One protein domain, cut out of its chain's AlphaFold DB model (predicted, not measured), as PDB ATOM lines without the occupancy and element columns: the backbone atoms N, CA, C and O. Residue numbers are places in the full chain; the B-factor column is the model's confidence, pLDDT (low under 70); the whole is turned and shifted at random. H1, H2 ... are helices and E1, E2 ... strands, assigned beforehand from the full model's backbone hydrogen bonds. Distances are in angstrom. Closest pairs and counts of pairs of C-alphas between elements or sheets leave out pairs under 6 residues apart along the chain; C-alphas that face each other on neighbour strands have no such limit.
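Overview. This is residues 29 to 139 of the 232 residues of an uncharacterized protein of Ahniella affigens (UniProt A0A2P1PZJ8). A long, twisted ribbon of two strands, E5 and E6, makes most of the length of a rod, and two small hairpins, E1 with E2 and E3 with E4, sit one after the other along the same side of E5. The sheet they form curls round helix H2, while H1 is over the ribbon at its other end, where E5 turns into E6, on the same face as H2. The printed part has 111 residues with two named helices and six named strands, in the order H1, E1, E2, E3, E4, H2, E5, E6. The sheet is branched, its neighbour pairs are antiparallel, and the class is mixed, helices and strands. The whole is loose, with a radius of gyration of the C-alphas of 16.8 A, and spans 59 by 28 by 21 A.

Arrangement. The printed part begins with H1, residues 29 to 40. A short link of 10 residues leads to E1, residues 51 to 54, which forms a hairpin with E2, residues 60 to 63; N 53 and O 61 are 2.9 A apart, within hydrogen-bond range. E3, residues 67 to 70, follows after a tight link, yet E2 and E3 are apart. E3 forms a hairpin with E4, residues 75 to 78, where N 69 and O 76 are 2.9 A apart, within hydrogen-bond range. Then come H2, residues 84 to 94, and E5, residues 105 to 118. E5 forms a hairpin with E6, residues 124 to 138, at 164 degrees between their directions; N 109 and O 134 are 2.8 A apart and N 127 and O 115 are 2.8 A apart, both within hydrogen-bond range. E5 has three neighbours: E2, beside residues 114 to 118, and E3, beside residues 109 to 113, lie on one side of it, and E6 on the other side. E2 and E5 are antiparallel at 142 degrees, with N 116 and O 62 2.8 A apart; E3 and E5 are antiparallel at 132 degrees, with N 68 and O 112 2.8 A apart. The edge strands are E1, E4 and E6. H2 is on the sheet, which curls round it; the closest C-alphas of H2 and E5 are those of Gly 84 and Val 111, 5.4 A apart, and those of H2 and E3 are Ala 69 and Ala 88, 6.0 A. H1 is on the same face at a height over the sheet of 9.6 A. It lies over E5, though only just not over E6 too, on which 2 of its C-alphas fall, and runs along the strands at 17 degrees to E5 on the local plane. The closest C-alphas of H1 and E5 are those of Arg 33 and Val 118, 7.0 A apart. H1 and H2 are apart. In both helices every O i to N i+4 pair is within hydrogen-bond range.

Along the chain. H1 begins at C-alpha 29, (134.094, 128.114, 152.757), and measures 17.3 A. E1 measures 10.3 A, E2 9.8 A, E3 10.2 A, E4 10.2 A and H2 15.4 A. E5 starts at C-alpha 105, (166.185, 88.842, 142.580), and is 40.6 A long. E6 is 37.6 A long, bends by 57 degrees at residue 135 and ends at C-alpha 138, (168.914, 93.150, 143.602).

Size, cuts and confidence. The two C-alphas farthest apart are those of Glu 29 and Ser 102, at 59.3 A. The sheet is strongly twisted, its C-alphas up to 8.6 A off the best plane. The printed part has no cut, and no link is long. The mean pLDDT of the printed part is 89.7; residues 120 to 124 are under 70.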
ATOM      1  N   GLU A  29     134.244 129.566 152.752       76.00
ATOM      2  CA  GLU A  29     134.094 128.114 152.757       76.00
ATOM      3  C   GLU A  29     135.427 127.438 152.417       76.00
ATOM      4  O   GLU A  29     135.851 126.526 153.129       76.00
ATOM      5  N   MET A  30     136.156 127.948 151.422       72.00
ATOM      6  CA  MET A  30     137.476 127.437 151.062       72.00
ATOM      7  C   MET A  30     138.496 127.615 152.193       72.00
ATOM      8  O   MET A  30     139.274 126.705 152.471       72.00
ATOM      9  N   LEU A  31     138.448 128.735 152.925       75.69
ATOM     10  CA  LEU A  31     139.296 128.938 154.108       75.69
ATOM     11  C   LEU A  31     139.007 127.924 155.227       75.69
ATOM     12  O   LEU A  31     139.932 127.473 155.900       75.69
ATOM     13  N   GLN A  32     137.743 127.535 155.424       78.31
ATOM     14  CA  GLN A  32     137.400 126.480 156.384       78.31
ATOM     15  C   GLN A  32     137.915 125.112 155.931       78.31
ATOM     16  O   GLN A  32     138.368 124.329 156.767       78.31
ATOM     17  N   ARG A  33     137.876 124.830 154.623       74.62
ATOM     18  CA  ARG A  33     138.418 123.594 154.042       74.62
ATOM     19  C   ARG A  33     139.931 123.500 154.220       74.62
ATOM     20  O   ARG A  33     140.409 122.499 154.739       74.62
ATOM     21  N   LEU A  34     140.660 124.566 153.892       75.81
ATOM     22  CA  LEU A  34     142.110 124.631 154.096       75.81
ATOM     23  C   LEU A  34     142.487 124.537 155.580       75.81
ATOM     24  O   LEU A  34     143.465 123.884 155.918       75.81
ATOM     25  N   GLY A  35     141.690 125.122 156.479       80.25
ATOM     26  CA  GLY A  35     141.906 124.988 157.921       80.25
ATOM     27  C   GLY A  35     141.729 123.558 158.444       80.25
ATOM     28  O   GLY A  35     142.428 123.166 159.373       80.25
ATOM     29  N   LYS A  36     140.823 122.767 157.852       80.50
ATOM     30  CA  LYS A  36     140.706 121.333 158.159       80.50
ATOM     31  C   LYS A  36     141.878 120.544 157.597       80.50
ATOM     32  O   LYS A  36     142.442 119.749 158.332       80.50
ATOM     33  N   LEU A  37     142.255 120.797 156.343       80.38
ATOM     34  CA  LEU A  37     143.429 120.172 155.736       80.38
ATOM     35  C   LEU A  37     144.671 120.414 156.602       80.38
ATOM     36  O   LEU A  37     145.360 119.467 156.942       80.38
ATOM     37  N   TYR A  38     144.886 121.652 157.054       81.81
ATOM     38  CA  TYR A  38     145.987 122.013 157.950       81.81
ATOM     39  C   TYR A  38     146.036 121.173 159.236       81.81
ATOM     40  O   TYR A  38     147.113 120.929 159.757       81.81
ATOM     41  N   ALA A  39     144.886 120.735 159.758       83.31
ATOM     42  CA  ALA A  39     144.826 119.909 160.961       83.31
ATOM     43  C   ALA A  39     145.108 118.415 160.708       83.31
ATOM     44  O   ALA A  39     145.348 117.689 161.669       83.31
ATOM     45  N   GLU A  40     145.039 117.964 159.453       82.44
ATOM     46  CA  GLU A  40     145.306 116.577 159.034       82.44
ATOM     47  C   GLU A  40     146.718 116.408 158.443       82.44
ATOM     48  O   GLU A  40     147.204 115.285 158.319       82.44
ATOM     49  N   LEU A  41     147.379 117.509 158.065       83.06
ATOM     50  CA  LEU A  41     148.756 117.487 157.583       83.06
ATOM     51  C   LEU A  41     149.731 117.108 158.715       83.06
ATOM     52  O   LEU A  41     149.523 117.533 159.854       83.06
ATOM     53  N   PRO A  42     150.809 116.359 158.414       82.25
ATOM     54  CA  PRO A  42     151.910 116.161 159.353       82.25
ATOM     55  C   PRO A  42     152.487 117.497 159.855       82.25
ATOM     56  O   PRO A  42     152.548 118.482 159.114       82.25
ATOM     57  N   ASP A  43     152.902 117.534 161.126       86.75
ATOM     58  CA  ASP A  43     153.362 118.756 161.814       86.75
ATOM     59  C   ASP A  43     154.624 119.386 161.182       86.75
ATOM     60  O   ASP A  43     154.949 120.545 161.451       86.75
ATOM     61  N   ASP A  44     155.354 118.620 160.377       85.50
ATOM     62  CA  ASP A  44     156.635 118.944 159.753       85.50
ATOM     63  C   ASP A  44     156.546 119.278 158.257       85.50
ATOM     64  O   ASP A  44     157.567 119.591 157.644       85.50
ATOM     65  N   VAL A  45     155.342 119.304 157.672       85.69
ATOM     66  CA  VAL A  45     155.170 119.675 156.261       85.69
ATOM     67  C   VAL A  45     155.567 121.133 156.015       85.69
ATOM     68  O   VAL A  45     154.994 122.068 156.585       85.69
ATOM     69  N   ASP A  46     156.504 121.340 155.087       86.94
ATOM     70  CA  ASP A  46     156.820 122.663 154.551       86.94
ATOM     71  C   ASP A  46     155.749 123.097 153.539       86.94
ATOM     72  O   ASP A  46     155.663 122.578 152.424       86.94
ATOM     73  N   PHE A  47     154.931 124.082 153.911       84.44
ATOM     74  CA  PHE A  47     153.859 124.611 153.061       84.44
ATOM     75  C   PHE A  47     154.359 125.199 151.740       84.44
ATOM     76  O   PHE A  47     153.606 125.193 150.766       84.44
ATOM     77  N   ASP A  48     155.607 125.671 151.685       86.69
ATOM     78  CA  ASP A  48     156.190 126.219 150.457       86.69
ATOM     79  C   ASP A  48     156.524 125.117 149.429       86.69
ATOM     80  O   ASP A  48     156.753 125.415 148.255       86.69
ATOM     81  N   SER A  49     156.519 123.848 149.850       87.06
ATOM     82  CA  SER A  49     156.774 122.678 149.000       87.06
ATOM     83  C   SER A  49     155.506 122.006 148.455       87.06
ATOM     84  O   SER A  49     155.601 121.089 147.641       87.06
ATOM     85  N   LEU A  50     154.320 122.454 148.882       89.50
ATOM     86  CA  LEU A  50     153.051 121.860 148.469       89.50
ATOM     87  C   LEU A  50     152.699 122.208 147.024       89.50
ATOM     88  O   LEU A  50     152.739 123.368 146.608       89.50
ATOM     89  N   GLU A  51     152.235 121.207 146.284       91.31
ATOM     90  CA  GLU A  51     151.697 121.396 144.944       91.31
ATOM     91  C   GLU A  51     150.171 121.421 144.998       91.31
ATOM     92  O   GLU A  51     149.529 120.469 145.432       91.31
ATOM     93  N   ILE A  52     149.574 122.530 144.561       90.50
ATOM     94  CA  ILE A  52     148.121 122.721 144.581       90.50
ATOM     95  C   ILE A  52     147.615 122.809 143.147       90.50
ATOM     96  O   ILE A  52     148.003 123.712 142.401       90.50
ATOM     97  N   THR A  53     146.713 121.904 142.779       89.19
ATOM     98  CA  THR A  53     146.140 121.826 141.432       89.19
ATOM     99  C   THR A  53     144.619 121.777 141.501       89.19
ATOM    100  O   THR A  53     144.050 121.037 142.296       89.19
ATOM    101  N   GLU A  54     143.939 122.555 140.658       86.25
ATOM    102  CA  GLU A  54     142.491 122.422 140.455       86.25
ATOM    103  C   GLU A  54     142.229 121.304 139.442       86.25
ATOM    104  O   GLU A  54     142.791 121.294 138.342       86.25
ATOM    105  N   THR A  55     141.392 120.342 139.812       86.62
ATOM    106  CA  THR A  55     141.023 119.221 138.949       86.62
ATOM    107  C   THR A  55     139.903 119.625 137.979       86.62
ATOM    108  O   THR A  55     139.286 120.687 138.072       86.62
ATOM    109  N   THR A  56     139.590 118.760 137.012       87.31
ATOM    110  CA  THR A  56     138.562 119.056 135.998       87.31
ATOM    111  C   THR A  56     137.136 119.131 136.543       87.31
ATOM    112  O   THR A  56     136.264 119.666 135.859       87.31
ATOM    113  N   ASP A  57     136.875 118.569 137.725       86.19
ATOM    114  CA  ASP A  57     135.564 118.650 138.377       86.19
ATOM    115  C   ASP A  57     135.447 119.852 139.337       86.19
ATOM    116  O   ASP A  57     134.383 120.083 139.920       86.19
ATOM    117  N   GLY A  58     136.513 120.658 139.436       83.56
ATOM    118  CA  GLY A  58     136.602 121.815 140.316       83.56
ATOM    119  C   GLY A  58     136.973 121.470 141.760       83.56
ATOM    120  O   GLY A  58     136.823 122.331 142.630       83.56
ATOM    121  N   SER A  59     137.404 120.235 142.055       84.81
ATOM    122  CA  SER A  59     138.074 119.919 143.317       84.81
ATOM    123  C   SER A  59     139.485 120.510 143.351       84.81
ATOM    124  O   SER A  59     140.098 120.794 142.318       84.81
ATOM    125  N   ILE A  60     140.000 120.744 144.558       86.19
ATOM    126  CA  ILE A  60     141.385 121.176 144.757       86.19
ATOM    127  C   ILE A  60     142.163 119.973 145.257       86.19
ATOM    128  O   ILE A  60     141.844 119.431 146.312       86.19
ATOM    129  N   ARG A  61     143.205 119.593 144.530       89.62
ATOM    130  CA  ARG A  61     144.162 118.574 144.942       89.62
ATOM    131  C   ARG A  61     145.391 119.242 145.539       89.62
ATOM    132  O   ARG A  61     145.959 120.145 144.928       89.62
ATOM    133  N   VAL A  62     145.795 118.788 146.719       90.62
ATOM    134  CA  VAL A  62     147.040 119.192 147.378       90.62
ATOM    135  C   VAL A  62     147.956 117.980 147.437       90.62
ATOM    136  O   VAL A  62     147.634 117.012 148.116       90.62
ATOM    137  N   VAL A  63     149.071 118.023 146.716       92.94
ATOM    138  CA  VAL A  63     150.069 116.952 146.661       92.94
ATOM    139  C   VAL A  63     151.220 117.308 147.599       92.94
ATOM    140  O   VAL A  63     151.742 118.427 147.562       92.94
ATOM    141  N   LEU A  64     151.583 116.365 148.467       92.81
ATOM    142  CA  LEU A  64     152.701 116.501 149.394       92.81
ATOM    143  C   LEU A  64     154.050 116.363 148.666       92.81
ATOM    144  O   LEU A  64     154.127 115.731 147.602       92.81
ATOM    145  N   PRO A  65     155.130 116.948 149.212       93.50
ATOM    146  CA  PRO A  65     156.481 116.608 148.783       93.50
ATOM    147  C   PRO A  65     156.802 115.135 149.085       93.50
ATOM    148  O   PRO A  65     156.142 114.494 149.902       93.50
ATOM    149  N   GLY A  66     157.849 114.622 148.439       95.25
ATOM    150  CA  GLY A  66     158.332 113.261 148.651       95.25
ATOM    151  C   GLY A  66     157.513 112.185 147.939       95.25
ATOM    152  O   GLY A  66     156.577 112.460 147.183       95.25
ATOM    153  N   TRP A  67     157.919 110.942 148.174       97.69
ATOM    154  CA  TRP A  67     157.351 109.745 147.561       97.69
ATOM    155  C   TRP A  67     157.116 108.666 148.604       97.69
ATOM    156  O   TRP A  67     157.850 108.542 149.576       97.69
ATOM    157  N   VAL A  68     156.108 107.844 148.367       97.56
ATOM    158  CA  VAL A  68     155.841 106.631 149.129       97.56
ATOM    159  C   VAL A  68     156.175 105.436 148.251       97.56
ATOM    160  O   VAL A  68     155.862 105.460 147.063       97.56
ATOM    161  N   ALA A  69     156.799 104.412 148.828       98.19
ATOM    162  CA  ALA A  69     157.137 103.158 148.167       98.19
ATOM    163  C   ALA A  69     156.570 101.954 148.934       98.19
ATOM    164  O   ALA A  69     156.571 101.943 150.167       98.19
ATOM    165  N   ASP A  70     156.083 100.955 148.196       97.69
ATOM    166  CA  ASP A  70     155.462  99.741 148.734       97.69
ATOM    167  C   ASP A  70     155.636  98.554 147.775       97.69
ATOM    168  O   ASP A  70     155.297  98.628 146.593       97.69
ATOM    169  N   ASP A  71     156.148  97.437 148.286       96.50
ATOM    170  CA  ASP A  71     156.276  96.149 147.580       96.50
ATOM    171  C   ASP A  71     155.138  95.161 147.909       96.50
ATOM    172  O   ASP A  71     155.160  93.997 147.508       96.50
ATOM    173  N   GLY A  72     154.132  95.610 148.660       95.94
ATOM    174  CA  GLY A  72     153.051  94.806 149.216       95.94
ATOM    175  C   GLY A  72     153.344  94.249 150.612       95.94
ATOM    176  O   GLY A  72     152.470  93.589 151.185       95.94
ATOM    177  N   ASN A  73     154.536  94.493 151.170       95.62
ATOM    178  CA  ASN A  73     154.908  94.086 152.524       95.62
ATOM    179  C   ASN A  73     155.014  95.275 153.492       95.62
ATOM    180  O   ASN A  73     154.564  95.154 154.637       95.62
ATOM    181  N   ALA A  74     155.569  96.411 153.062       96.19
ATOM    182  CA  ALA A  74     155.665  97.617 153.884       96.19
ATOM    183  C   ALA A  74     155.519  98.902 153.057       96.19
ATOM    184  O   ALA A  74     156.048  99.003 151.961       96.19
ATOM    185  N   GLU A  75     154.853  99.905 153.633       96.81
ATOM    186  CA  GLU A  75     154.787 101.262 153.081       96.81
ATOM    187  C   GLU A  75     155.845 102.139 153.771       96.81
ATOM    188  O   GLU A  75     155.842 102.245 155.003       96.81
ATOM    189  N   VAL A  76     156.741 102.761 152.996       97.19
ATOM    190  CA  VAL A  76     157.808 103.647 153.498       97.19
ATOM    191  C   VAL A  76     157.812 104.964 152.724       97.19
ATOM    192  O   VAL A  76     157.587 104.990 151.516       97.19
ATOM    193  N   GLU A  77     158.049 106.066 153.431       96.31
ATOM    194  CA  GLU A  77     158.049 107.427 152.891       96.31
ATOM    195  C   GLU A  77     159.480 107.959 152.737       96.31
ATOM    196  O   GLU A  77     160.311 107.804 153.631       96.31
ATOM    197  N   TYR A  78     159.737 108.589 151.592       96.38
ATOM    198  CA  TYR A  78     161.013 109.146 151.155       96.38
ATOM    199  C   TYR A  78     160.821 110.626 150.826       96.38
ATOM    200  O   TYR A  78     160.479 110.997 149.700       96.38
ATOM    201  N   GLU A  79     161.017 111.481 151.827       94.62
ATOM    202  CA  GLU A  79     160.803 112.934 151.727       94.62
ATOM    203  C   GLU A  79     161.740 113.602 150.707       94.62
ATOM    204  O   GLU A  79     161.336 114.518 149.991       94.62
ATOM    205  N   ASP A  80     162.977 113.107 150.606       95.12
ATOM    206  CA  ASP A  80     164.040 113.692 149.782       95.12
ATOM    207  C   ASP A  80     164.112 113.122 148.349       95.12
ATOM    208  O   ASP A  80     164.870 113.634 147.508       95.12
ATOM    209  N   ALA A  81     163.331 112.079 148.044       96.75
ATOM    210  CA  ALA A  81     163.319 111.459 146.724       96.75
ATOM    211  C   ALA A  81     162.725 112.420 145.682       96.75
ATOM    212  O   ALA A  81     161.634 112.968 145.841       96.75
ATOM    213  N   LYS A  82     163.424 112.612 144.561       96.19
ATOM    214  CA  LYS A  82     163.024 113.553 143.496       96.19
ATOM    215  C   LYS A  82     162.157 112.896 142.432       96.19
ATOM    216  O   LYS A  82     161.690 113.573 141.518       96.19
ATOM    217  N   SER A  83     161.992 111.578 142.498       97.31
ATOM    218  CA  SER A  83     161.174 110.796 141.576       97.31
ATOM    219  C   SER A  83     160.750 109.477 142.214       97.31
ATOM    220  O   SER A  83     161.462 108.957 143.073       97.31
ATOM    221  N   GLY A  84     159.659 108.889 141.716       97.69
ATOM    222  CA  GLY A  84     159.223 107.558 142.138       97.69
ATOM    223  C   GLY A  84     160.295 106.490 141.923       97.69
ATOM    224  O   GLY A  84     160.455 105.596 142.746       97.69
ATOM    225  N   ARG A  85     161.121 106.624 140.878       98.00
ATOM    226  CA  ARG A  85     162.241 105.706 140.647       98.00
ATOM    227  C   ARG A  85     163.318 105.797 141.728       98.00
ATOM    228  O   ARG A  85     163.777 104.755 142.177       98.00
ATOM    229  N   GLU A  86     163.709 107.008 142.129       98.00
ATOM    230  CA  GLU A  86     164.684 107.223 143.217       98.00
ATOM    231  C   GLU A  86     164.145 106.622 144.524       98.00
ATOM    232  O   GLU A  86     164.851 105.856 145.167       98.00
ATOM    233  N   ALA A  87     162.861 106.835 144.834       98.06
ATOM    234  CA  ALA A  87     162.213 106.232 146.000       98.06
ATOM    235  C   ALA A  87     162.183 104.693 145.950       98.06
ATOM    236  O   ALA A  87     162.451 104.035 146.950       98.06
ATOM    237  N   ALA A  88     161.902 104.096 144.786       98.31
ATOM    238  CA  ALA A  88     161.937 102.643 144.622       98.31
ATOM    239  C   ALA A  88     163.354 102.059 144.780       98.31
ATOM    240  O   ALA A  88     163.520 100.989 145.363       98.31
ATOM    241  N   GLU A  89     164.374 102.748 144.259       98.06
ATOM    242  CA  GLU A  89     165.779 102.353 144.406       98.06
ATOM    243  C   GLU A  89     166.235 102.460 145.875       98.06
ATOM    244  O   GLU A  89     166.870 101.530 146.378       98.06
ATOM    245  N   GLU A  90     165.856 103.527 146.587       97.81
ATOM    246  CA  GLU A  90     166.116 103.687 148.028       97.81
ATOM    247  C   GLU A  90     165.392 102.620 148.866       97.81
ATOM    248  O   GLU A  90     166.013 101.986 149.722       97.81
ATOM    249  N   TYR A  91     164.126 102.325 148.553       97.56
ATOM    250  CA  TYR A  91     163.353 101.253 149.191       97.56
ATOM    251  C   TYR A  91     164.041  99.897 149.124       97.56
ATOM    252  O   TYR A  91     164.161  99.186 150.124       97.56
ATOM    253  N   VAL A  92     164.553  99.550 147.949       97.12
ATOM    254  CA  VAL A  92     165.264  98.288 147.771       97.12
ATOM    255  C   VAL A  92     166.650  98.315 148.415       97.12
ATOM    256  O   VAL A  92     167.065  97.301 148.974       97.12
ATOM    257  N   SER A  93     167.350  99.449 148.399       95.56
ATOM    258  CA  SER A  93     168.666  99.581 149.036       95.56
ATOM    259  C   SER A  93     168.609  99.386 150.556       95.56
ATOM    260  O   SER A  93     169.465  98.701 151.118       95.56
ATOM    261  N   ASP A  94     167.599  99.955 151.216       94.62
ATOM    262  CA  ASP A  94     167.480  99.939 152.679       94.62
ATOM    263  C   ASP A  94     166.772  98.683 153.224       94.62
ATOM    264  O   ASP A  94     166.800  98.413 154.429       94.62
ATOM    265  N   GLY A  95     166.147  97.895 152.344       93.44
ATOM    266  CA  GLY A  95     165.378  96.708 152.706       93.44
ATOM    267  C   GLY A  95     166.213  95.491 153.137       93.44
ATOM    268  O   GLY A  95     167.261  95.159 152.568       93.44
ATOM    269  N   ASP A  96     165.690  94.745 154.119       92.75
ATOM    270  CA  ASP A  96     166.177  93.404 154.474       92.75
ATOM    271  C   ASP A  96     165.492  92.336 153.609       92.75
ATOM    272  O   ASP A  96     164.469  91.753 153.968       92.75
ATOM    273  N   TRP A  97     166.092  92.067 152.452       90.88
ATOM    274  CA  TRP A  97     165.642  91.046 151.498       90.88
ATOM    275  C   TRP A  97     166.076  89.612 151.850       90.88
ATOM    276  O   TRP A  97     166.106  88.736 150.988       90.88
ATOM    277  N   GLY A  98     166.425  89.360 153.115       89.25
ATOM    278  CA  GLY A  98     166.874  88.062 153.601       89.25
ATOM    279  C   GLY A  98     168.375  87.819 153.425       89.25
ATOM    280  O   GLY A  98     169.067  88.481 152.654       89.25
ATOM    281  N   ASN A  99     168.873  86.825 154.171       81.81
ATOM    282  CA  ASN A  99     170.304  86.507 154.274       81.81
ATOM    283  C   ASN A  99     170.846  85.646 153.120       81.81
ATOM    284  O   ASN A  99     172.057  85.506 152.987       81.81
ATOM    285  N   ASP A 100     169.977  85.011 152.329       82.88
ATOM    286  CA  ASP A 100     170.398  84.164 151.208       82.88
ATOM    287  C   ASP A 100     170.290  84.949 149.899       82.88
ATOM    288  O   ASP A 100     169.352  84.786 149.121       82.88
ATOM    289  N   ARG A 101     171.258  85.845 149.678       88.31
ATOM    290  CA  ARG A 101     171.409  86.609 148.433       88.31
ATOM    291  C   ARG A 101     172.340  85.888 147.465       88.31
ATOM    292  O   ARG A 101     173.223  86.498 146.877       88.31
ATOM    293  N   SER A 102     172.169  84.576 147.308       95.94
ATOM    294  CA  SER A 102     172.966  83.784 146.364       95.94
ATOM    295  C   SER A 102     172.545  83.983 144.907       95.94
ATOM    296  O   SER A 102     173.282  83.577 144.014       95.94
ATOM    297  N   LYS A 103     171.402  84.621 144.630       96.88
ATOM    298  CA  LYS A 103     170.893  84.841 143.271       96.88
ATOM    299  C   LYS A 103     170.297  86.238 143.083       96.88
ATOM    300  O   LYS A 103     169.662  86.756 143.999       96.88
ATOM    301  N   THR A 104     170.452  86.805 141.883       96.94
ATOM    302  CA  THR A 104     169.730  88.012 141.463       96.94
ATOM    303  C   THR A 104     168.235  87.820 141.672       96.94
ATOM    304  O   THR A 104     167.652  86.822 141.234       96.94
ATOM    305  N   THR A 105     167.626  88.797 142.330       95.88
ATOM    306  CA  THR A 105     166.185  88.842 142.580       95.88
ATOM    307  C   THR A 105     165.654  90.173 142.065       95.88
ATOM    308  O   THR A 105     166.379  91.163 142.066       95.88
ATOM    309  N   TRP A 106     164.406  90.215 141.610       96.62
ATOM    310  CA  TRP A 106     163.765  91.454 141.180       96.62
ATOM    311  C   TRP A 106     162.601  91.751 142.106       96.62
ATOM    312  O   TRP A 106     161.812  90.859 142.403       96.62
ATOM    313  N   VAL A 107     162.505  92.998 142.552       96.50
ATOM    314  CA  VAL A 107     161.427  93.463 143.422       96.50
ATOM    315  C   VAL A 107     160.596  94.472 142.657       96.50
ATOM    316  O   VAL A 107     161.129  95.401 142.044       96.50
ATOM    317  N   LYS A 108     159.278  94.286 142.683       97.38
ATOM    318  CA  LYS A 108     158.332  95.273 142.169       97.38
ATOM    319  C   LYS A 108     157.945  96.211 143.288       97.38
ATOM    320  O   LYS A 108     157.366  95.780 144.277       97.38
ATOM    321  N   VAL A 109     158.228  97.484 143.088       98.00
ATOM    322  CA  VAL A 109     157.896  98.544 144.025       98.00
ATOM    323  C   VAL A 109     156.868  99.447 143.361       98.00
ATOM    324  O   VAL A 109     157.106  99.981 142.274       98.00
ATOM    325  N   CYS A 110     155.708  99.573 143.992       98.19
ATOM    326  CA  CYS A 110     154.723 100.587 143.660       98.19
ATOM    327  C   CYS A 110     155.115 101.881 144.363       98.19
ATOM    328  O   CYS A 110     155.424 101.865 145.553       98.19
ATOM    329  N   VAL A 111     155.112 102.986 143.627       98.44
ATOM    330  CA  VAL A 111     155.473 104.300 144.146       98.44
ATOM    331  C   VAL A 111     154.407 105.319 143.802       98.44
ATOM    332  O   VAL A 111     153.811 105.257 142.732       98.44
ATOM    333  N   TRP A 112     154.142 106.247 144.713       98.12
ATOM    334  CA  TRP A 112     153.176 107.325 144.500       98.12
ATOM    335  C   TRP A 112     153.496 108.521 145.389       98.12
ATOM    336  O   TRP A 112     154.210 108.406 146.385       98.12
ATOM    337  N   ARG A 113     152.917 109.673 145.066       96.50
ATOM    338  CA  ARG A 113     152.896 110.845 145.943       96.50
ATOM    339  C   ARG A 113     151.605 110.856 146.747       96.50
ATOM    340  O   ARG A 113     150.537 110.497 146.244       96.50
ATOM    341  N   ARG A 114     151.686 111.268 148.012       94.62
ATOM    342  CA  ARG A 114     150.489 111.477 148.834       94.62
ATOM    343  C   ARG A 114     149.779 112.732 148.368       94.62
ATOM    344  O   ARG A 114     150.390 113.796 148.278       94.62
ATOM    345  N   ALA A 115     148.487 112.616 148.113       92.44
ATOM    346  CA  ALA A 115     147.655 113.747 147.768       92.44
ATOM    347  C   ALA A 115     146.383 113.765 148.605       92.44
ATOM    348  O   ALA A 115     145.883 112.739 149.057       92.44
ATOM    349  N   PHE A 116     145.846 114.962 148.783       88.75
ATOM    350  CA  PHE A 116     144.558 115.185 149.405       88.75
ATOM    351  C   PHE A 116     143.630 115.839 148.399       88.75
ATOM    352  O   PHE A 116     143.926 116.928 147.900       88.75
ATOM    353  N   ASP A 117     142.497 115.198 148.126       87.00
ATOM    354  CA  ASP A 117     141.396 115.872 147.448       87.00
ATOM    355  C   ASP A 117     140.587 116.656 148.484       87.00
ATOM    356  O   ASP A 117     140.075 116.111 149.467       87.00
ATOM    357  N   VAL A 118     140.500 117.964 148.270       82.62
ATOM    358  CA  VAL A 118     139.665 118.882 149.033       82.62
ATOM    359  C   VAL A 118     138.407 119.148 148.216       82.62
ATOM    360  O   VAL A 118     138.240 120.188 147.566       82.62
ATOM    361  N   SER A 119     137.500 118.178 148.257       77.12
ATOM    362  CA  SER A 119     136.252 118.237 147.504       77.12
ATOM    363  C   SER A 119     135.297 119.308 148.043       77.12
ATOM    364  O   SER A 119     135.453 119.869 149.138       77.12
ATOM    365  N   GLN A 120     134.213 119.549 147.298       60.72
ATOM    366  CA  GLN A 120     133.143 120.463 147.714       60.72
ATOM    367  C   GLN A 120     132.478 120.075 149.048       60.72
ATOM    368  O   GLN A 120     131.841 120.914 149.681       60.72
ATOM    369  N   LEU A 121     132.642 118.830 149.508       61.44
ATOM    370  CA  LEU A 121     132.030 118.328 150.739       61.44
ATOM    371  C   LEU A 121     132.929 118.455 151.979       61.44
ATOM    372  O   LEU A 121     132.518 118.049 153.066       61.44
ATOM    373  N   CYS A 122     134.107 119.081 151.859       59.12
ATOM    374  CA  CYS A 122     135.064 119.262 152.961       59.12
ATOM    375  C   CYS A 122     135.540 117.940 153.597       59.12
ATOM    376  O   CYS A 122     135.860 117.923 154.793       59.12
ATOM    377  N   GLU A 123     135.528 116.853 152.832       69.75
ATOM    378  CA  GLU A 123     136.139 115.578 153.198       69.75
ATOM    379  C   GLU A 123     137.565 115.572 152.655       69.75
ATOM    380  O   GLU A 123     137.769 115.914 151.492       69.75
ATOM    381  N   VAL A 124     138.529 115.252 153.517       67.56
ATOM    382  CA  VAL A 124     139.935 115.088 153.150       67.56
ATOM    383  C   VAL A 124     140.122 113.610 152.842       67.56
ATOM    384  O   VAL A 124     140.066 112.778 153.748       67.56
ATOM    385  N   ILE A 125     140.276 113.280 151.563       77.19
ATOM    386  CA  ILE A 125     140.497 111.903 151.115       77.19
ATOM    387  C   ILE A 125     141.979 111.758 150.790       77.19
ATOM    388  O   ILE A 125     142.507 112.531 149.995       77.19
ATOM    389  N   ASN A 126     142.638 110.786 151.424       78.69
ATOM    390  CA  ASN A 126     144.008 110.415 151.085       78.69
ATOM    391  C   ASN A 126     143.985 109.658 149.750       78.69
ATOM    392  O   ASN A 126     143.403 108.574 149.650       78.69
ATOM    393  N   GLU A 127     144.571 110.270 148.732       88.12
ATOM    394  CA  GLU A 127     144.683 109.744 147.381       88.12
ATOM    395  C   GLU A 127     146.149 109.466 147.032       88.12
ATOM    396  O   GLU A 127     147.077 110.097 147.544       88.12
ATOM    397  N   ARG A 128     146.343 108.514 146.117       92.56
ATOM    398  CA  ARG A 128     147.628 108.265 145.464       92.56
ATOM    399  C   ARG A 128     147.673 109.094 144.187       92.56
ATOM    400  O   ARG A 128     146.811 108.928 143.324       92.56
ATOM    401  N   ASP A 129     148.645 109.987 144.083       93.06
ATOM    402  CA  ASP A 129     148.905 110.775 142.879       93.06
ATOM    403  C   ASP A 129     150.223 110.321 142.240       93.06
ATOM    404  O   ASP A 129     151.093 109.787 142.925       93.06
ATOM    405  N   GLU A 130     150.348 110.482 140.923       92.81
ATOM    406  CA  GLU A 130     151.536 110.061 140.156       92.81
ATOM    407  C   GLU A 130     151.985 108.607 140.420       92.81
ATOM    408  O   GLU A 130     153.175 108.319 140.519       92.81
ATOM    409  N   GLU A 131     151.027 107.681 140.537       96.69
ATOM    410  CA  GLU A 131     151.325 106.266 140.780       96.69
ATOM    411  C   GLU A 131     152.103 105.642 139.608       96.69
ATOM    412  O   GLU A 131     151.679 105.714 138.450       96.69
ATOM    413  N   ASP A 132     153.220 104.990 139.927       97.56
ATOM    414  CA  ASP A 132     154.055 104.245 138.989       97.56
ATOM    415  C   ASP A 132     154.546 102.931 139.620       97.56
ATOM    416  O   ASP A 132     154.478 102.720 140.833       97.56
ATOM    417  N   GLN A 133     155.029 102.012 138.787       97.50
ATOM    418  CA  GLN A 133     155.590 100.736 139.222       97.50
ATOM    419  C   GLN A 133     156.983 100.539 138.640       97.50
ATOM    420  O   GLN A 133     157.208 100.631 137.431       97.50
ATOM    421  N   HIS A 134     157.926 100.189 139.508       97.75
ATOM    422  CA  HIS A 134     159.310  99.952 139.132       97.75
ATOM    423  C   HIS A 134     159.746  98.545 139.517       97.75
ATOM    424  O   HIS A 134     159.507  98.083 140.629       97.75
ATOM    425  N   LYS A 135     160.412  97.865 138.582       97.12
ATOM    426  CA  LYS A 135     161.100  96.600 138.833       97.12
ATOM    427  C   LYS A 135     162.571  96.902 139.084       97.12
ATOM    428  O   LYS A 135     163.272  97.330 138.166       97.12
ATOM    429  N   ILE A 136     163.010  96.712 140.320       97.75
ATOM    430  CA  ILE A 136     164.379  96.987 140.753       97.75
ATOM    431  C   ILE A 136     165.123  95.665 140.911       97.75
ATOM    432  O   ILE A 136     164.611  94.709 141.492       97.75
ATOM    433  N   GLU A 137     166.325  95.607 140.350       97.12
ATOM    434  CA  GLU A 137     167.210  94.451 140.430       97.12
ATOM    435  C   GLU A 137     168.039  94.496 141.718       97.12
ATOM    436  O   GLU A 137     168.683  95.501 142.017       97.12
ATOM    437  N   ILE A 138     168.038  93.388 142.459       96.44
ATOM    438  CA  ILE A 138     168.914  93.150 143.602       96.44
ATOM    439  C   ILE A 138     170.007  92.194 143.149       96.44
ATOM    440  O   ILE A 138     169.754  91.010 142.911       96.44
ATOM    441  N   GLU A 139     171.226  92.713 143.058       95.94
ATOM    442  CA  GLU A 139     172.408  91.910 142.768       95.94
ATOM    443  C   GLU A 139     172.722  90.965 143.943       95.94
ATOM    444  O   GLU A 139     172.636  91.375 145.108       95.94
TER     445      GLU A 139